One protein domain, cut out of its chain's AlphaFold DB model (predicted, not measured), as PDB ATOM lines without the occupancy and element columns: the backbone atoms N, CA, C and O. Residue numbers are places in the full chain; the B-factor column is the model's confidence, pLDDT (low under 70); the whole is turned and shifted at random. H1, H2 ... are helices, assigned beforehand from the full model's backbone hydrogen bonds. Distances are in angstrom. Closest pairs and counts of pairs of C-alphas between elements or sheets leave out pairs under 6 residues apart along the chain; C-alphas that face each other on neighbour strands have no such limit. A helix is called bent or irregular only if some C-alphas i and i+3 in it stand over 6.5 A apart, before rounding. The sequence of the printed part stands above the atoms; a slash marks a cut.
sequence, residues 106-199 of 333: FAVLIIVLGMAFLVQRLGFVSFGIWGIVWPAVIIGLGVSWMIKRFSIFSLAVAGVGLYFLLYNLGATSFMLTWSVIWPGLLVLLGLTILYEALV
ATOM      1  N   PHE A 106     143.998 144.706  83.899       60.53
ATOM      2  CA  PHE A 106     143.149 143.911  84.790       60.53
ATOM      3  C   PHE A 106     141.866 144.660  85.188       60.53
ATOM      4  O   PHE A 106     140.779 144.083  85.153       60.53
ATOM      5  N   ALA A 107     141.966 145.963  85.473       70.62
ATOM      6  CA  ALA A 107     140.803 146.800  85.766       70.62
ATOM      7  C   ALA A 107     139.841 146.904  84.566       70.62
ATOM      8  O   ALA A 107     138.629 146.761  84.730       70.62
ATOM      9  N   VAL A 108     140.368 147.080  83.347       78.94
ATOM     10  CA  VAL A 108     139.560 147.095  82.112       78.94
ATOM     11  C   VAL A 108     138.862 145.751  81.890       78.94
ATOM     12  O   VAL A 108     137.678 145.731  81.555       78.94
ATOM     13  N   LEU A 109     139.547 144.629  82.131       75.12
ATOM     14  CA  LEU A 109     138.967 143.291  81.999       75.12
ATOM     15  C   LEU A 109     137.789 143.080  82.961       75.12
ATOM     16  O   LEU A 109     136.740 142.599  82.533       75.12
ATOM     17  N   ILE A 110     137.922 143.485  84.229       78.81
ATOM     18  CA  ILE A 110     136.836 143.405  85.221       78.81
ATOM     19  C   ILE A 110     135.633 144.245  84.786       78.81
ATOM     20  O   ILE A 110     134.495 143.784  84.873       78.81
ATOM     21  N   ILE A 111     135.874 145.457  84.280       83.94
ATOM     22  CA  ILE A 111     134.814 146.357  83.808       83.94
ATOM     23  C   ILE A 111     134.066 145.751  82.612       83.94
ATOM     24  O   ILE A 111     132.835 145.758  82.590       83.94
ATOM     25  N   VAL A 112     134.783 145.184  81.637       82.25
ATOM     26  CA  VAL A 112     134.180 144.514  80.471       82.25
ATOM     27  C   VAL A 112     133.365 143.291  80.897       82.25
ATOM     28  O   VAL A 112     132.244 143.100  80.425       82.25
ATOM     29  N   LEU A 113     133.886 142.494  81.832       81.31
ATOM     30  CA  LEU A 113     133.209 141.312  82.366       81.31
ATOM     31  C   LEU A 113     131.940 141.689  83.154       81.31
ATOM     32  O   LEU A 113     130.898 141.053  82.991       81.31
ATOM     33  N   GLY A 114     131.995 142.775  83.930       81.44
ATOM     34  CA  GLY A 114     130.840 143.349  84.622       81.44
ATOM     35  C   GLY A 114     129.777 143.896  83.663       81.44
ATOM     36  O   GLY A 114     128.590 143.627  83.849       81.44
ATOM     37  N   MET A 115     130.182 144.594  82.595       82.31
ATOM     38  CA  MET A 115     129.258 145.059  81.552       82.31
ATOM     39  C   MET A 115     128.571 143.894  80.833       82.31
ATOM     40  O   MET A 115     127.358 143.938  80.634       82.31
ATOM     41  N   ALA A 116     129.304 142.829  80.498       76.50
ATOM     42  CA  ALA A 116     128.727 141.638  79.878       76.50
ATOM     43  C   ALA A 116     127.646 140.987  80.767       76.50
ATOM     44  O   ALA A 116     126.580 140.614  80.276       76.50
ATOM     45  N   PHE A 117     127.880 140.920  82.082       77.75
ATOM     46  CA  PHE A 117     126.911 140.391  83.047       77.75
ATOM     47  C   PHE A 117     125.659 141.275  83.174       77.75
ATOM     48  O   PHE A 117     124.534 140.776  83.262       77.75
ATOM     49  N   LEU A 118     125.839 142.597  83.130       80.88
ATOM     50  CA  LEU A 118     124.743 143.562  83.195       80.88
ATOM     51  C   LEU A 118     123.846 143.476  81.949       80.88
ATOM     52  O   LEU A 118     122.623 143.419  82.072       80.88
ATOM     53  N   VAL A 119     124.442 143.364  80.758       81.06
ATOM     54  CA  VAL A 119     123.720 143.177  79.485       81.06
ATOM     55  C   VAL A 119     122.933 141.859  79.472       81.06
ATOM     56  O   VAL A 119     121.795 141.831  78.998       81.06
ATOM     57  N   GLN A 120     123.485 140.785  80.049       73.31
ATOM     58  CA  GLN A 120     122.767 139.517  80.215       73.31
ATOM     59  C   GLN A 120     121.540 139.663  81.114       73.31
ATOM     60  O   GLN A 120     120.470 139.147  80.798       73.31
ATOM     61  N   ARG A 121     121.680 140.374  82.242       79.56
ATOM     62  CA  ARG A 121     120.586 140.563  83.202       79.56
ATOM     63  C   ARG A 121     119.447 141.407  82.630       79.56
ATOM     64  O   ARG A 121     118.298 141.187  83.001       79.56
ATOM     65  N   LEU A 122     119.765 142.324  81.719       84.50
ATOM     66  CA  LEU A 122     118.797 143.130  80.973       84.50
ATOM     67  C   LEU A 122     118.092 142.357  79.841       84.50
ATOM     68  O   LEU A 122     117.202 142.908  79.200       84.50
ATOM     69  N   GLY A 123     118.456 141.093  79.596       77.38
ATOM     70  CA  GLY A 123     117.767 140.225  78.636       77.38
ATOM     71  C   GLY A 123     118.125 140.476  77.168       77.38
ATOM     72  O   GLY A 123     117.475 139.923  76.288       77.38
ATOM     73  N   PHE A 124     119.166 141.268  76.886       72.19
ATOM     74  CA  PHE A 124     119.621 141.536  75.514       72.19
ATOM     75  C   PHE A 124     120.351 140.347  74.866       72.19
ATOM     76  O   PHE A 124     120.495 140.312  73.646       72.19
ATOM     77  N   VAL A 125     120.825 139.375  75.659       65.12
ATOM     78  CA  VAL A 125     121.570 138.200  75.181       65.12
ATOM     79  C   VAL A 125     121.021 136.940  75.850       65.12
ATOM     80  O   VAL A 125     121.034 136.828  77.074       65.12
ATOM     81  N   SER A 126     120.550 135.981  75.050       63.31
ATOM     82  CA  SER A 126     119.920 134.731  75.513       63.31
ATOM     83  C   SER A 126     120.901 133.577  75.754       63.31
ATOM     84  O   SER A 126     120.493 132.503  76.193       63.31
ATOM     85  N   PHE A 127     122.185 133.757  75.439       66.44
ATOM     86  CA  PHE A 127     123.195 132.706  75.555       66.44
ATOM     87  C   PHE A 127     123.787 132.647  76.965       66.44
ATOM     88  O   PHE A 127     123.961 133.669  77.630       66.44
ATOM     89  N   GLY A 128     124.133 131.440  77.417       71.00
ATOM     90  CA  GLY A 128     124.814 131.218  78.690       71.00
ATOM     91  C   GLY A 128     126.240 131.763  78.656       71.00
ATOM     92  O   GLY A 128     127.176 131.006  78.423       71.00
ATOM     93  N   ILE A 129     126.403 133.066  78.914       72.44
ATOM     94  CA  ILE A 129     127.692 133.785  78.915       72.44
ATOM     95  C   ILE A 129     128.739 133.061  79.763       72.44
ATOM     96  O   ILE A 129     129.914 133.015  79.403       72.44
ATOM     97  N   TRP A 130     128.303 132.421  80.850       75.81
ATOM     98  CA  TRP A 130     129.165 131.612  81.699       75.81
ATOM     99  C   TRP A 130     129.930 130.540  80.912       75.81
ATOM    100  O   TRP A 130     131.133 130.417  81.097       75.81
ATOM    101  N   GLY A 131     129.299 129.852  79.957       76.81
ATOM    102  CA  GLY A 131     129.954 128.834  79.126       76.81
ATOM    103  C   GLY A 131     131.084 129.365  78.233       76.81
ATOM    104  O   GLY A 131     131.899 128.585  77.753       76.81
ATOM    105  N   ILE A 132     131.178 130.677  78.026       81.19
ATOM    106  CA  ILE A 132     132.222 131.299  77.198       81.19
ATOM    107  C   ILE A 132     133.239 132.038  78.070       81.19
ATOM    108  O   ILE A 132     134.438 132.006  77.793       81.19
ATOM    109  N   VAL A 133     132.782 132.675  79.148       82.75
ATOM    110  CA  VAL A 133     133.614 133.555  79.973       82.75
ATOM    111  C   VAL A 133     134.656 132.791  80.779       82.75
ATOM    112  O   VAL A 133     135.834 133.131  80.696       82.75
ATOM    113  N   TRP A 134     134.281 131.757  81.539       80.94
ATOM    114  CA  TRP A 134     135.271 131.059  82.369       80.94
ATOM    115  C   TRP A 134     136.325 130.298  81.537       80.94
ATOM    116  O   TRP A 134     137.501 130.369  81.906       80.94
ATOM    117  N   PRO A 135     136.004 129.662  80.386       87.00
ATOM    118  CA  PRO A 135     137.034 129.058  79.547       87.00
ATOM    119  C   PRO A 135     137.951 130.109  78.913       87.00
ATOM    120  O   PRO A 135     139.163 129.909  78.872       87.00
ATOM    121  N   ALA A 136     137.414 131.263  78.494       84.69
ATOM    122  CA  ALA A 136     138.216 132.367  77.966       84.69
ATOM    123  C   ALA A 136     139.197 132.933  79.007       84.69
ATOM    124  O   ALA A 136     140.337 133.244  78.666       84.69
ATOM    125  N   VAL A 137     138.797 133.011  80.282       84.94
ATOM    126  CA  VAL A 137     139.693 133.400  81.384       84.94
ATOM    127  C   VAL A 137     140.820 132.380  81.565       84.94
ATOM    128  O   VAL A 137     141.978 132.777  81.668       84.94
ATOM    129  N   ILE A 138     140.519 131.076  81.538       85.38
ATOM    130  CA  ILE A 138     141.540 130.017  81.631       85.38
ATOM    131  C   ILE A 138     142.530 130.098  80.460       85.38
ATOM    132  O   ILE A 138     143.740 130.016  80.677       85.38
ATOM    133  N   ILE A 139     142.039 130.316  79.234       87.50
ATOM    134  CA  ILE A 139     142.892 130.545  78.057       87.50
ATOM    135  C   ILE A 139     143.774 131.773  78.279       87.50
ATOM    136  O   ILE A 139     144.982 131.698  78.078       87.50
ATOM    137  N   GLY A 140     143.192 132.888  78.729       82.38
ATOM    138  CA  GLY A 140     143.919 134.126  79.001       82.38
ATOM    139  C   GLY A 140     145.035 133.943  80.030       82.38
ATOM    140  O   GLY A 140     146.146 134.424  79.813       82.38
ATOM    141  N   LEU A 141     144.784 133.193  81.106       82.31
ATOM    142  CA  LEU A 141     145.795 132.851  82.108       82.31
ATOM    143  C   LEU A 141     146.900 131.964  81.523       82.31
ATOM    144  O   LEU A 141     148.079 132.262  81.708       82.31
ATOM    145  N   GLY A 142     146.536 130.920  80.771       81.31
ATOM    146  CA  GLY A 142     147.504 130.045  80.105       81.31
ATOM    147  C   GLY A 142     148.397 130.804  79.115       81.31
ATOM    148  O   GLY A 142     149.618 130.670  79.151       81.31
ATOM    149  N   VAL A 143     147.807 131.671  78.286       81.25
ATOM    150  CA  VAL A 143     148.523 132.493  77.296       81.25
ATOM    151  C   VAL A 143     149.390 133.560  77.966       81.25
ATOM    152  O   VAL A 143     150.546 133.729  77.584       81.25
ATOM    153  N   SER A 144     148.873 134.248  78.986       73.06
ATOM    154  CA  SER A 144     149.634 135.239  79.759       73.06
ATOM    155  C   SER A 144     150.894 134.620  80.367       73.06
ATOM    156  O   SER A 144     151.982 135.200  80.314       73.06
ATOM    157  N   TRP A 145     150.777 133.389  80.867       72.94
ATOM    158  CA  TRP A 145     151.915 132.665  81.416       72.94
ATOM    159  C   TRP A 145     152.908 132.222  80.331       72.94
ATOM    160  O   TRP A 145     154.119 132.353  80.520       72.94
ATOM    161  N   MET A 146     152.400 131.807  79.163       72.62
ATOM    162  CA  MET A 146     153.199 131.409  77.997       72.62
ATOM    163  C   MET A 146     154.058 132.558  77.439       72.62
ATOM    164  O   MET A 146     155.180 132.313  77.000       72.62
ATOM    165  N   ILE A 147     153.570 133.805  77.495       69.19
ATOM    166  CA  ILE A 147     154.306 135.002  77.041       69.19
ATOM    167  C   ILE A 147     155.543 135.272  77.914       69.19
ATOM    168  O   ILE A 147     156.562 135.739  77.406       69.19
ATOM    169  N   LYS A 148     155.482 134.972  79.218       59.22
ATOM    170  CA  LYS A 148     156.609 135.188  80.142       59.22
ATOM    171  C   LYS A 148     157.606 134.023  80.147       59.22
ATOM    172  O   LYS A 148     158.802 134.265  80.296       59.22
ATOM    173  N   ARG A 149     157.148 132.774  79.982       58.84
ATOM    174  CA  ARG A 149     158.006 131.582  79.844       58.84
ATOM    175  C   ARG A 149     157.217 130.440  79.201       58.84
ATOM    176  O   ARG A 149     156.182 130.035  79.722       58.84
ATOM    177  N   PHE A 150     157.719 129.879  78.102       68.06
ATOM    178  CA  PHE A 150     157.080 128.734  77.451       68.06
ATOM    179  C   PHE A 150     157.185 127.489  78.348       68.06
ATOM    180  O   PHE A 150     158.283 126.989  78.594       68.06
ATOM    181  N   SER A 151     156.049 126.999  78.850       73.50
ATOM    182  CA  SER A 151     155.962 125.779  79.659       73.50
ATOM    183  C   SER A 151     154.853 124.868  79.142       73.50
ATOM    184  O   SER A 151     153.761 125.330  78.800       73.50
ATOM    185  N   ILE A 152     155.104 123.558  79.146       76.88
ATOM    186  CA  ILE A 152     154.112 122.531  78.787       76.88
ATOM    187  C   ILE A 152     152.860 122.660  79.673       76.88
ATOM    188  O   ILE A 152     151.746 122.450  79.203       76.88
ATOM    189  N   PHE A 153     153.022 123.097  80.927       78.44
ATOM    190  CA  PHE A 153     151.903 123.355  81.831       78.44
ATOM    191  C   PHE A 153     151.022 124.519  81.354       78.44
ATOM    192  O   PHE A 153     149.803 124.387  81.303       78.44
ATOM    193  N   SER A 154     151.625 125.631  80.919       78.75
ATOM    194  CA  SER A 154     150.877 126.781  80.380       78.75
ATOM    195  C   SER A 154     150.100 126.430  79.104       78.75
ATOM    196  O   SER A 154     148.948 126.838  78.946       78.75
ATOM    197  N   LEU A 155     150.691 125.592  78.244       84.81
ATOM    198  CA  LEU A 155     150.044 125.067  77.042       84.81
ATOM    199  C   LEU A 155     148.860 124.158  77.396       84.81
ATOM    200  O   LEU A 155     147.802 124.259  76.779       84.81
ATOM    201  N   ALA A 156     149.012 123.305  78.410       84.94
ATOM    202  CA  ALA A 156     147.940 122.438  78.883       84.94
ATOM    203  C   ALA A 156     146.778 123.233  79.495       84.94
ATOM    204  O   ALA A 156     145.625 122.950  79.183       84.94
ATOM    205  N   VAL A 157     147.060 124.264  80.299       85.81
ATOM    206  CA  VAL A 157     146.034 125.159  80.866       85.81
ATOM    207  C   VAL A 157     145.265 125.880  79.752       85.81
ATOM    208  O   VAL A 157     144.035 125.848  79.741       85.81
ATOM    209  N   ALA A 158     145.966 126.453  78.767       86.69
ATOM    210  CA  ALA A 158     145.321 127.078  77.612       86.69
ATOM    211  C   ALA A 158     144.498 126.069  76.786       86.69
ATOM    212  O   ALA A 158     143.386 126.380  76.361       86.69
ATOM    213  N   GLY A 159     145.008 124.847  76.608       88.75
ATOM    214  CA  GLY A 159     144.319 123.759  75.911       88.75
ATOM    215  C   GLY A 159     143.037 123.304  76.611       88.75
ATOM    216  O   GLY A 159     142.022 123.108  75.947       88.75
ATOM    217  N   VAL A 160     143.044 123.205  77.946       89.12
ATOM    218  CA  VAL A 160     141.844 122.894  78.744       89.12
ATOM    219  C   VAL A 160     140.787 123.983  78.563       89.12
ATOM    220  O   VAL A 160     139.628 123.672  78.295       89.12
ATOM    221  N   GLY A 161     141.178 125.258  78.642       87.38
ATOM    222  CA  GLY A 161     140.257 126.371  78.396       87.38
ATOM    223  C   GLY A 161     139.690 126.365  76.970       87.38
ATOM    224  O   GLY A 161     138.486 126.522  76.781       87.38
ATOM    225  N   LEU A 162     140.524 126.104  75.959       89.12
ATOM    226  CA  LEU A 162     140.083 126.001  74.564       89.12
ATOM    227  C   LEU A 162     139.088 124.853  74.362       89.12
ATOM    228  O   LEU A 162     138.073 125.025  73.690       89.12
ATOM    229  N   TYR A 163     139.352 123.700  74.971       89.06
ATOM    230  CA  TYR A 163     138.467 122.544  74.905       89.06
ATOM    231  C   TYR A 163     137.075 122.854  75.475       89.06
ATOM    232  O   TYR A 163     136.073 122.586  74.815       89.06
ATOM    233  N   PHE A 164     136.987 123.475  76.655       85.69
ATOM    234  CA  PHE A 164     135.691 123.828  77.246       85.69
ATOM    235  C   PHE A 164     134.939 124.892  76.450       85.69
ATOM    236  O   PHE A 164     133.711 124.849  76.380       85.69
ATOM    237  N   LEU A 165     135.661 125.817  75.819       86.12
ATOM    238  CA  LEU A 165     135.064 126.793  74.916       86.12
ATOM    239  C   LEU A 165     134.446 126.103  73.689       86.12
ATOM    240  O   LEU A 165     133.298 126.372  73.350       86.12
ATOM    241  N   LEU A 166     135.167 125.167  73.065       85.06
ATOM    242  CA  LEU A 166     134.670 124.386  71.926       85.06
ATOM    243  C   LEU A 166     133.507 123.457  72.306       85.06
ATOM    244  O   LEU A 166     132.552 123.331  71.540       85.06
ATOM    245  N   TYR A 167     133.555 122.855  73.495       84.06
ATOM    246  CA  TYR A 167     132.471 122.033  74.029       84.06
ATOM    247  C   TYR A 167     131.189 122.850  74.224       84.06
ATOM    248  O   TYR A 167     130.124 122.457  73.753       84.06
ATOM    249  N   ASN A 168     131.296 124.034  74.834       81.06
ATOM    250  CA  ASN A 168     130.149 124.917  75.064       81.06
ATOM    251  C   ASN A 168     129.606 125.552  73.771       81.06
ATOM    252  O   ASN A 168     128.437 125.928  73.725       81.06
ATOM    253  N   LEU A 169     130.420 125.633  72.713       82.38
ATOM    254  CA  LEU A 169     129.988 126.015  71.363       82.38
ATOM    255  C   LEU A 169     129.385 124.846  70.561       82.38
ATOM    256  O   LEU A 169     128.975 125.042  69.419       82.38
ATOM    257  N   GLY A 170     129.331 123.637  71.129       78.25
ATOM    258  CA  GLY A 170     128.791 122.446  70.469       78.25
ATOM    259  C   GLY A 170     129.696 121.857  69.382       78.25
ATOM    260  O   GLY A 170     129.250 121.009  68.613       78.25
ATOM    261  N   ALA A 171     130.963 122.279  69.304       80.69
ATOM    262  CA  ALA A 171     131.917 121.799  68.302       80.69
ATOM    263  C   ALA A 171     132.492 120.408  68.633       80.69
ATOM    264  O   ALA A 171     133.008 119.722  67.752       80.69
ATOM    265  N   THR A 172     132.409 119.979  69.896       75.19
ATOM    266  CA  THR A 172     132.906 118.675  70.356       75.19
ATOM    267  C   THR A 172     131.858 117.959  71.197       75.19
ATOM    268  O   THR A 172     131.293 118.554  72.108       75.19
ATOM    269  N   SER A 173     131.642 116.668  70.946       70.81
ATOM    270  CA  SER A 173     130.671 115.829  71.668       70.81
ATOM    271  C   SER A 173     131.259 115.060  72.861       70.81
ATOM    272  O   SER A 173     130.523 114.435  73.620       70.81
ATOM    273  N   PHE A 174     132.580 115.091  73.041       74.88
ATOM    274  CA  PHE A 174     133.267 114.444  74.157       74.88
ATOM    275  C   PHE A 174     133.120 115.280  75.434       74.88
ATOM    276  O   PHE A 174     133.261 116.493  75.337       74.88
ATOM    277  N   MET A 175     132.892 114.664  76.604       70.62
ATOM    278  CA  MET A 175     132.871 115.336  77.917       70.62
ATOM    279  C   MET A 175     134.096 114.960  78.759       70.62
ATOM    280  O   MET A 175     134.197 113.844  79.267       70.62
ATOM    281  N   LEU A 176     135.009 115.911  78.946       73.00
ATOM    282  CA  LEU A 176     136.159 115.790  79.830       73.00
ATOM    283  C   LEU A 176     135.749 116.224  81.242       73.00
ATOM    284  O   LEU A 176     135.524 117.404  81.517       73.00
ATOM    285  N   THR A 177     135.641 115.255  82.144       78.94
ATOM    286  CA  THR A 177     135.226 115.504  83.526       78.94
ATOM    287  C   THR A 177     136.377 116.066  84.362       78.94
ATOM    288  O   THR A 177     137.545 115.709  84.196       78.94
ATOM    289  N   TRP A 178     136.031 116.906  85.337       77.88
ATOM    290  CA  TRP A 178     136.953 117.519  86.300       77.88
ATOM    291  C   TRP A 178     137.825 116.514  87.070       77.88
ATOM    292  O   TRP A 178     138.949 116.827  87.459       77.88
ATOM    293  N   SER A 179     137.331 115.282  87.227       79.62
ATOM    294  CA  SER A 179     138.040 114.157  87.842       79.62
ATOM    295  C   SER A 179     139.294 113.723  87.080       79.62
ATOM    296  O   SER A 179     140.191 113.153  87.687       79.62
ATOM    297  N   VAL A 180     139.377 113.995  85.775       82.12
ATOM    298  CA  VAL A 180     140.546 113.675  84.940       82.12
ATOM    299  C   VAL A 180     141.460 114.893  84.795       82.12
ATOM    300  O   VAL A 180     142.683 114.760  84.758       82.12
ATOM    301  N   ILE A 181     140.873 116.093  84.771       81.81
ATOM    302  CA  ILE A 181     141.592 117.352  84.545       81.81
ATOM    303  C   ILE A 181     142.550 117.668  85.695       81.81
ATOM    304  O   ILE A 181     143.719 117.948  85.438       81.81
ATOM    305  N   TRP A 182     142.104 117.593  86.955       78.12
ATOM    306  CA  TRP A 182     142.969 117.939  88.091       78.12
ATOM    307  C   TRP A 182     144.166 117.005  88.278       78.12
ATOM    308  O   TRP A 182     145.280 117.519  88.402       78.12
ATOM    309  N   PRO A 183     144.010 115.665  88.252       86.62
ATOM    310  CA  PRO A 183     145.161 114.770  88.302       86.62
ATOM    311  C   PRO A 183     146.107 114.975  87.117       86.62
ATOM    312  O   PRO A 183     147.319 114.999  87.304       86.62
ATOM    313  N   GLY A 184     145.574 115.193  85.909       84.38
ATOM    314  CA  GLY A 184     146.386 115.471  84.723       84.38
ATOM    315  C   GLY A 184     147.199 116.763  84.846       84.38
ATOM    316  O   GLY A 184     148.395 116.768  84.561       84.38
ATOM    317  N   LEU A 185     146.584 117.844  85.335       81.69
ATOM    318  CA  LEU A 185     147.275 119.109  85.596       81.69
ATOM    319  C   LEU A 185     148.350 118.960  86.680       81.69
ATOM    320  O   LEU A 185     149.441 119.493  86.503       81.69
ATOM    321  N   LEU A 186     148.089 118.206  87.753       79.06
ATOM    322  CA  LEU A 186     149.082 117.925  88.799       79.06
ATOM    323  C   LEU A 186     150.270 117.114  88.272       79.06
ATOM    324  O   LEU A 186     151.412 117.433  88.592       79.06
ATOM    325  N   VAL A 187     150.020 116.103  87.435       85.38
ATOM    326  CA  VAL A 187     151.083 115.317  86.793       85.38
ATOM    327  C   VAL A 187     151.922 116.199  85.871       85.38
ATOM    328  O   VAL A 187     153.147 116.146  85.930       85.38
ATOM    329  N   LEU A 188     151.294 117.049  85.057       81.50
ATOM    330  CA  LEU A 188     152.012 117.972  84.175       81.50
ATOM    331  C   LEU A 188     152.816 119.010  84.962       81.50
ATOM    332  O   LEU A 188     153.970 119.258  84.622       81.50
ATOM    333  N   LEU A 189     152.251 119.564  86.037       79.62
ATOM    334  CA  LEU A 189     152.956 120.465  86.945       79.62
ATOM    335  C   LEU A 189     154.174 119.766  87.571       79.62
ATOM    336  O   LEU A 189     155.289 120.282  87.493       79.62
ATOM    337  N   GLY A 190     153.995 118.548  88.087       72.88
ATOM    338  CA  GLY A 190     155.081 117.724  88.621       72.88
ATOM    339  C   GLY A 190     156.174 117.431  87.589       72.88
ATOM    340  O   GLY A 190     157.356 117.593  87.885       72.88
ATOM    341  N   LEU A 191     155.803 117.086  86.353       80.31
ATOM    342  CA  LEU A 191     156.751 116.859  85.257       80.31
ATOM    343  C   LEU A 191     157.490 118.135  84.844       80.31
ATOM    344  O   LEU A 191     158.672 118.056  84.523       80.31
ATOM    345  N   THR A 192     156.845 119.306  84.874       69.62
ATOM    346  CA  THR A 192     157.539 120.576  84.599       69.62
ATOM    347  C   THR A 192     158.576 120.911  85.665       69.62
ATOM    348  O   THR A 192     159.699 121.271  85.319       69.62
ATOM    349  N   ILE A 193     158.250 120.705  86.943       71.94
ATOM    350  CA  ILE A 193     159.193 120.895  88.054       71.94
ATOM    351  C   ILE A 193     160.353 119.897  87.936       71.94
ATOM    352  O   ILE A 193     161.516 120.273  88.075       71.94
ATOM    353  N   LEU A 194     160.055 118.635  87.613       73.38
ATOM    354  CA  LEU A 194     161.060 117.588  87.441       73.38
ATOM    355  C   LEU A 194     161.981 117.847  86.237       73.38
ATOM    356  O   LEU A 194     163.191 117.667  86.343       73.38
ATOM    357  N   TYR A 195     161.431 118.297  85.107       70.31
ATOM    358  CA  TYR A 195     162.209 118.680  83.926       70.31
ATOM    359  C   TYR A 195     163.164 119.837  84.241       70.31
ATOM    360  O   TYR A 195     164.343 119.779  83.894       70.31
ATOM    361  N   GLU A 196     162.689 120.856  84.962       63.38
ATOM    362  CA  GLU A 196     163.530 121.972  85.406       63.38
ATOM    363  C   GLU A 196     164.575 121.565  86.460       63.38
ATOM    364  O   GLU A 196     165.634 122.192  86.547       63.38
ATOM    365  N   ALA A 197     164.321 120.506  87.233       63.88
ATOM    366  CA  ALA A 197     165.291 119.929  88.160       63.88
ATOM    367  C   ALA A 197     166.374 119.093  87.448       63.88
ATOM    368  O   ALA A 197     167.522 119.081  87.896       63.88
ATOM    369  N   LEU A 198     166.037 118.412  86.344       65.81
ATOM    370  CA  LEU A 198     166.970 117.565  85.589       65.81
ATOM    371  C   LEU A 198     167.797 118.318  84.537       65.81
ATOM    372  O   LEU A 198     168.902 117.877  84.220       65.81
ATOM    373  N   VAL A 199     167.292 119.422  83.978       60.69
ATOM    374  CA  VAL A 199     167.988 120.183  82.930       60.69
ATOM    375  C   VAL A 199     168.716 121.386  83.545       60.69
ATOM    376  O   VAL A 199     168.072 122.349  83.969       60.69
TER     377      VAL A 199
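Overview. This is residues 106 to 199 of the 333 residues of a protein of Firmicutes bacterium HGW-Firmicutes-9 (UniProt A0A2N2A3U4). What shape do the helices make? Four helices run back and forth in a loose, flat zigzag: H2 and H3 form a close hairpin, H4 packs on one end of H3, and H1 is set off beyond H2, touching no helix. Residues 194 to 199, of which 194 to 198 belong to H4, stick out. What are its make-up and size? The printed part has 94 residues, with four named helices in the order H1, H2, H3, H4 and no named strand; its class is all helix. It is loose, with a radius of gyration of the C-alphas of 16.1 A and spans of 55 by 34 by 18 A.

Arrangement. What does the longest helix touch? H4, residues 178 to 198, touches H3, residues 152 to 168, through residues 185 to 192 of H4 and 152 to 157 of H3 alone. Their closest C-alphas, of Phe 153 and Leu 188, are 5.9 A apart; this helical hairpin has a shallow tilt of 19 degrees, opposite ways. What lies beyond H3? H2, residues 130 to 148, touches H3 in another helical hairpin, at a shallow tilt of 20 degrees, opposite ways; their closest C-alphas, of Ile 139 and Ala 158, are 4.3 A apart. H1, residues 106 to 121, is only just apart from H2, at 8.1 A. How do the backbones run? H1 and H3 have every O i to N i+4 pair within hydrogen-bond range, H2 has 13 of 15 and H4 16 of 17.

Along the chain. How long are the helices? H4 measures 30.0 A, H2 27.7 A, H3 24.4 A and H1 22.9 A from first to last C-alpha. H2 is only just irregular, with C-alphas 131 and 134 6.6 A apart. Where are the anchors? H1 begins at C-alpha 106 (143.149, 143.911, 84.790), and H4 ends at C-alpha 198 (166.970, 117.565, 85.589).

Size, cuts and confidence. How far does it reach? The two C-alphas farthest apart, of Leu 122 and Leu 198, are 54.7 A apart. Is it unbroken and confident? The printed part has no cut; the link H2 to H3 is tight, and H1 to H2 and H3 to H4 are short. Mean pLDDT of the printed part is 77.8, with residues 106, 125 to 127, 147 to 150, 192 and 196 to 199 under 70.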